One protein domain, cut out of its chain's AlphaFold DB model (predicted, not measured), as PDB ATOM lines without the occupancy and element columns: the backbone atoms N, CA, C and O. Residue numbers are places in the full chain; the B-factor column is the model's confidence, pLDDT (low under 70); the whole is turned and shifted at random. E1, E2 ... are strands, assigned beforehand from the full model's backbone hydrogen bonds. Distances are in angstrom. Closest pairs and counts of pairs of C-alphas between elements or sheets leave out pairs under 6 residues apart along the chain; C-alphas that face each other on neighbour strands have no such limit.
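What this domain is: This is residues 59 to 102 of the 117 residues of the protein "Spore coat protein A" of Streptomyces paucisporeus (UniProt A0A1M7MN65). Two antiparallel strand hairpins stand end to end in a thin rod, a small one of E1 and E2 at one end and a longer, bent one of E3 and E4 at the other, with the stretch of residues 71 to 74 running between them. The turns of the two hairpins point to opposite ends of the rod, and residues 94 to 102 loop back from the end of E4 to finish near the first printed residue. The printed part has 44 residues, with no named helix and four named strands in the order E1, E2, E3, E4, in two antiparallel sheets of two strands each; the class is all strand. It is only just extended, close to loose, with a radius of gyration of the C-alphas of 14.0 A and spans of 47 by 15 by 10 A.

Where its parts are: Start at Leu 59 and go on to C-alpha 63 at (-12.842, -22.509, 30.412), where E1, residues 63 to 65, begins. After Ala 66 and Ala 67 comes E2, residues 68 to 70. Next find C-alpha 75 at (6.248, -27.201, 32.227); from there E3, residues 75 to 83, runs 21.8 A and is the longest strand with 9 residues. Beyond Pro 84 and Gly 85, E4, residues 86 to 93, runs 20.7 A to C-alpha 93 at (4.755, -27.845, 28.027).

How they stand to each other: Look first at E1 and E2, a hairpin with a tight link, antiparallel at 166 degrees between their directions. The C-alphas of Thr 64 and Asp 69 face each other at 4.5 A, and N 70 and O 63 are within hydrogen-bond range at 2.8 A. Then pass along the tight link of residues 71 to 74 to E3, which is apart from E2. E3 and E4 form the second hairpin, antiparallel at 148 degrees, also with a tight link. Find N 78 and O 90 within hydrogen-bond range at 3.0 A, and N 88 and O 80 at 2.8 A. E3 bends by 62 degrees at residue 79 and E4 by 55 degrees at residue 89; the C-alphas of these two residues face each other at 4.5 A. E1 is apart from E3 and from E4, and E2 is apart from E4.

The domain as a whole: The two C-alphas farthest apart are those of Ala 66 and Gly 85, at 47.2 A, while the C-alphas of Leu 59 and His 102, the first and last printed, are 6.2 A apart. The printed part has no cut, and the three links between its strands are tight. The mean pLDDT of the printed part is 87.1; look to residues 98 to 101 for the four that are under 70, where the model's confidence is low.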
ATOM      1  N   LEU A  59      -4.419 -27.534  21.862       86.44
ATOM      2  CA  LEU A  59      -4.796 -27.505  23.277       86.44
ATOM      3  C   LEU A  59      -6.277 -27.130  23.417       86.44
ATOM      4  O   LEU A  59      -6.724 -26.161  22.807       86.44
ATOM      5  N   ALA A  60      -7.021 -27.860  24.251       88.50
ATOM      6  CA  ALA A  60      -8.394 -27.511  24.604       88.50
ATOM      7  C   ALA A  60      -8.430 -26.453  25.728       88.50
ATOM      8  O   ALA A  60      -7.615 -26.521  26.658       88.50
ATOM      9  N   PRO A  61      -9.353 -25.477  25.678       92.31
ATOM     10  CA  PRO A  61      -9.507 -24.508  26.753       92.31
ATOM     11  C   PRO A  61     -10.055 -25.177  28.017       92.31
ATOM     12  O   PRO A  61     -10.906 -26.061  27.963       92.31
ATOM     13  N   VAL A  62      -9.580 -24.722  29.175       93.25
ATOM     14  CA  VAL A  62     -10.061 -25.155  30.497       93.25
ATOM     15  C   VAL A  62     -11.363 -24.433  30.864       93.25
ATOM     16  O   VAL A  62     -12.144 -24.927  31.670       93.25
ATOM     17  N   ALA A  63     -11.592 -23.250  30.294       92.19
ATOM     18  CA  ALA A  63     -12.842 -22.509  30.412       92.19
ATOM     19  C   ALA A  63     -13.041 -21.606  29.190       92.19
ATOM     20  O   ALA A  63     -12.076 -21.022  28.697       92.19
ATOM     21  N   THR A  64     -14.291 -21.438  28.767       93.06
ATOM     22  CA  THR A  64     -14.693 -20.524  27.689       93.06
ATOM     23  C   THR A  64     -15.760 -19.573  28.219       93.06
ATOM     24  O   THR A  64     -16.680 -19.991  28.918       93.06
ATOM     25  N   SER A  65     -15.626 -18.281  27.917       91.19
ATOM     26  CA  SER A  65     -16.546 -17.230  28.363       91.19
ATOM     27  C   SER A  65     -16.663 -16.116  27.322       91.19
ATOM     28  O   SER A  65     -15.903 -16.082  26.355       91.19
ATOM     29  N   ALA A  66     -17.560 -15.151  27.547       89.75
ATOM     30  CA  ALA A  66     -17.644 -13.946  26.716       89.75
ATOM     31  C   ALA A  66     -16.331 -13.131  26.694       89.75
ATOM     32  O   ALA A  66     -16.059 -12.444  25.715       89.75
ATOM     33  N   ALA A  67     -15.505 -13.233  27.743       87.00
ATOM     34  CA  ALA A  67     -14.195 -12.583  27.813       87.00
ATOM     35  C   ALA A  67     -13.102 -13.319  27.012       87.00
ATOM     36  O   ALA A  67     -12.030 -12.760  26.789       87.00
ATOM     37  N   GLY A  68     -13.360 -14.556  26.574       89.69
ATOM     38  CA  GLY A  68     -12.426 -15.382  25.815       89.69
ATOM     39  C   GLY A  68     -12.208 -16.776  26.401       89.69
ATOM     40  O   GLY A  68     -12.844 -17.183  27.382       89.69
ATOM     41  N   ASP A  69     -11.282 -17.496  25.769       92.25
ATOM     42  CA  ASP A  69     -10.870 -18.851  26.129       92.25
ATOM     43  C   ASP A  69      -9.657 -18.830  27.066       92.25
ATOM     44  O   ASP A  69      -8.640 -18.191  26.783       92.25
ATOM     45  N   ARG A  70      -9.741 -19.575  28.170       90.62
ATOM     46  CA  ARG A  70      -8.663 -19.718  29.149       90.62
ATOM     47  C   ARG A  70      -7.980 -21.069  29.000       90.62
ATOM     48  O   ARG A  70      -8.592 -22.116  29.198       90.62
ATOM     49  N   TYR A  71      -6.678 -21.032  28.750       90.56
ATOM     50  CA  TYR A  71      -5.820 -22.209  28.640       90.56
ATOM     51  C   TYR A  71      -4.912 -22.329  29.867       90.56
ATOM     52  O   TYR A  71      -4.603 -21.344  30.536       90.56
ATOM     53  N   THR A  72      -4.481 -23.542  30.197       89.38
ATOM     54  CA  THR A  72      -3.484 -23.785  31.249       89.38
ATOM     55  C   THR A  72      -2.484 -24.806  30.735       89.38
ATOM     56  O   THR A  72      -2.875 -25.789  30.115       89.38
ATOM     57  N   MET A  73      -1.200 -24.538  30.958       87.88
ATOM     58  CA  MET A  73      -0.096 -25.418  30.584       87.88
ATOM     59  C   MET A  73       0.917 -25.435  31.724       87.88
ATOM     60  O   MET A  73       1.263 -24.380  32.261       87.88
ATOM     61  N   ALA A  74       1.435 -26.611  32.048       88.81
ATOM     62  CA  ALA A  74       2.528 -26.785  32.992       88.81
ATOM     63  C   ALA A  74       3.799 -27.233  32.264       88.81
ATOM     64  O   ALA A  74       3.756 -28.085  31.378       88.81
ATOM     65  N   VAL A  75       4.946 -26.676  32.657       90.38
ATOM     66  CA  VAL A  75       6.248 -27.201  32.227       90.38
ATOM     67  C   VAL A  75       6.547 -28.442  33.058       90.38
ATOM     68  O   VAL A  75       6.545 -28.374  34.287       90.38
ATOM     69  N   LYS A  76       6.777 -29.570  32.389       89.75
ATOM     70  CA  LYS A  76       7.039 -30.873  33.005       89.75
ATOM     71  C   LYS A  76       8.254 -31.524  32.352       89.75
ATOM     72  O   LYS A  76       8.539 -31.278  31.179       89.75
ATOM     73  N   THR A  77       8.941 -32.370  33.110       93.75
ATOM     74  CA  THR A  77       9.995 -33.238  32.580       93.75
ATOM     75  C   THR A  77       9.372 -34.483  31.949       93.75
ATOM     76  O   THR A  77       8.428 -35.040  32.509       93.75
ATOM     77  N   ALA A  78       9.890 -34.922  30.804       90.88
ATOM     78  CA  ALA A  78       9.474 -36.155  30.138       90.88
ATOM     79  C   ALA A  78      10.656 -36.831  29.429       90.88
ATOM     80  O   ALA A  78      11.579 -36.154  28.988       90.88
ATOM     81  N   GLU A  79      10.612 -38.157  29.306       93.69
ATOM     82  CA  GLU A  79      11.545 -38.944  28.490       93.69
ATOM     83  C   GLU A  79      10.891 -39.244  27.143       93.69
ATOM     84  O   GLU A  79       9.883 -39.955  27.093       93.69
ATOM     85  N   VAL A  80      11.444 -38.709  26.055       90.12
ATOM     86  CA  VAL A  80      10.859 -38.851  24.714       90.12
ATOM     87  C   VAL A  80      11.899 -39.284  23.692       90.12
ATOM     88  O   VAL A  80      13.086 -38.993  23.821       90.12
ATOM     89  N   GLU A  81      11.455 -39.989  22.658       89.50
ATOM     90  CA  GLU A  81      12.321 -40.455  21.578       89.50
ATOM     91  C   GLU A  81      12.402 -39.393  20.477       89.50
ATOM     92  O   GLU A  81      11.471 -39.219  19.694       89.50
ATOM     93  N   ILE A  82      13.505 -38.636  20.455       86.56
ATOM     94  CA  ILE A  82      13.771 -37.616  19.421       86.56
ATOM     95  C   ILE A  82      14.556 -38.229  18.261       86.56
ATOM     96  O   ILE A  82      14.264 -37.964  17.097       86.56
ATOM     97  N   LEU A  83      15.563 -39.043  18.586       88.31
ATOM     98  CA  LEU A  83      16.322 -39.825  17.618       88.31
ATOM     99  C   LEU A  83      15.887 -41.290  17.740       88.31
ATOM    100  O   LEU A  83      15.815 -41.779  18.867       88.31
ATOM    101  N   PRO A  84      15.645 -42.003  16.624       88.62
ATOM    102  CA  PRO A  84      15.249 -43.406  16.668       88.62
ATOM    103  C   PRO A  84      16.219 -44.249  17.502       88.62
ATOM    104  O   PRO A  84      17.427 -44.239  17.259       88.62
ATOM    105  N   GLY A  85      15.694 -44.967  18.492       89.94
ATOM    106  CA  GLY A  85      16.462 -45.792  19.423       89.94
ATOM    107  C   GLY A  85      17.099 -45.045  20.603       89.94
ATOM    108  O   GLY A  85      17.747 -45.689  21.427       89.94
ATOM    109  N   TYR A  86      16.913 -43.725  20.733       90.88
ATOM    110  CA  TYR A  86      17.458 -42.924  21.833       90.88
ATOM    111  C   TYR A  86      16.357 -42.144  22.557       90.88
ATOM    112  O   TYR A  86      15.659 -41.321  21.962       90.88
ATOM    113  N   ARG A  87      16.244 -42.357  23.872       91.94
ATOM    114  CA  ARG A  87      15.398 -41.530  24.740       91.94
ATOM    115  C   ARG A  87      16.176 -40.335  25.265       91.94
ATOM    116  O   ARG A  87      17.317 -40.471  25.701       91.94
ATOM    117  N   THR A  88      15.526 -39.183  25.214       91.12
ATOM    118  CA  THR A  88      16.067 -37.901  25.636       91.12
ATOM    119  C   THR A  88      15.139 -37.293  26.674       91.12
ATOM    120  O   THR A  88      13.948 -37.088  26.412       91.12
ATOM    121  N   GLN A  89      15.707 -36.937  27.822       93.31
ATOM    122  CA  GLN A  89      15.009 -36.142  28.814       93.31
ATOM    123  C   GLN A  89      14.800 -34.721  28.299       93.31
ATOM    124  O   GLN A  89      15.746 -34.038  27.905       93.31
ATOM    125  N   ILE A  90      13.562 -34.251  28.355       91.06
ATOM    126  CA  ILE A  90      13.182 -32.906  27.942       91.06
ATOM    127  C   ILE A  90      12.387 -32.201  29.029       91.06
ATOM    128  O   ILE A  90      11.765 -32.829  29.883       91.06
ATOM    129  N   TRP A  91      12.367 -30.876  28.945       91.88
ATOM    130  CA  TRP A  91      11.441 -30.022  29.676       91.88
ATOM    131  C   TRP A  91      10.485 -29.400  28.664       91.88
ATOM    132  O   TRP A  91      10.900 -28.599  27.829       91.88
ATOM    133  N   GLY A  92       9.216 -29.796  28.717       88.50
ATOM    134  CA  GLY A  92       8.209 -29.409  27.731       88.50
ATOM    135  C   GLY A  92       6.915 -28.932  28.377       88.50
ATOM    136  O   GLY A  92       6.596 -29.305  29.509       88.50
ATOM    137  N   TYR A  93       6.141 -28.124  27.650       87.50
ATOM    138  CA  TYR A  93       4.755 -27.845  28.027       87.50
ATOM    139  C   TYR A  93       3.954 -29.142  27.902       87.50
ATOM    140  O   TYR A  93       3.949 -29.771  26.848       87.50
ATOM    141  N   GLU A  94       3.350 -29.575  29.006       85.88
ATOM    142  CA  GLU A  94       2.745 -30.903  29.155       85.88
ATOM    143  C   GLU A  94       3.703 -32.081  28.879       85.88
ATOM    144  O   GLU A  94       3.256 -33.195  28.626       85.88
ATOM    145  N   GLY A  95       5.024 -31.868  28.964       83.25
ATOM    146  CA  GLY A  95       6.026 -32.915  28.724       83.25
ATOM    147  C   GLY A  95       6.185 -33.321  27.252       83.25
ATOM    148  O   GLY A  95       6.746 -34.371  26.961       83.25
ATOM    149  N   ILE A  96       5.694 -32.508  26.315       83.88
ATOM    150  CA  ILE A  96       5.782 -32.771  24.872       83.88
ATOM    151  C   ILE A  96       7.092 -32.165  24.323       83.88
ATOM    152  O   ILE A  96       7.480 -31.077  24.770       83.88
ATOM    153  N   PRO A  97       7.797 -32.832  23.379       79.38
ATOM    154  CA  PRO A  97       8.960 -32.256  22.691       79.38
ATOM    155  C   PRO A  97       8.619 -30.911  22.057       79.38
ATOM    156  O   PRO A  97       7.457 -30.659  21.776       79.38
ATOM    157  N   ALA A  98       9.639 -30.070  21.833       64.75
ATOM    158  CA  ALA A  98       9.620 -28.615  21.568       64.75
ATOM    159  C   ALA A  98       8.590 -28.035  20.558       64.75
ATOM    160  O   ALA A  98       8.504 -26.818  20.391       64.75
ATOM    161  N   LEU A  99       7.770 -28.862  19.924       63.88
ATOM    162  CA  LEU A  99       6.490 -28.499  19.333       63.88
ATOM    163  C   LEU A  99       5.466 -28.254  20.450       63.88
ATOM    164  O   LEU A  99       4.757 -29.147  20.908       63.88
ATOM    165  N   THR A 100       5.404 -27.006  20.902       66.25
ATOM    166  CA  THR A 100       4.374 -26.566  21.854       66.25
ATOM    167  C   THR A 100       2.979 -26.895  21.288       66.25
ATOM    168  O   THR A 100       2.778 -26.724  20.078       66.25
ATOM    169  N   PRO A 101       1.997 -27.319  22.113       67.81
ATOM    170  CA  PRO A 101       0.606 -27.385  21.678       67.81
ATOM    171  C   PRO A 101       0.198 -26.049  21.061       67.81
ATOM    172  O   PRO A 101       0.479 -24.986  21.620       67.81
ATOM    173  N   HIS A 102      -0.454 -26.085  19.903       78.81
ATOM    174  CA  HIS A 102      -0.869 -24.852  19.254       78.81
ATOM    175  C   HIS A 102      -2.205 -24.379  19.839       78.81
ATOM    176  O   HIS A 102      -3.153 -25.153  19.979       78.81
TER     177      HIS A 102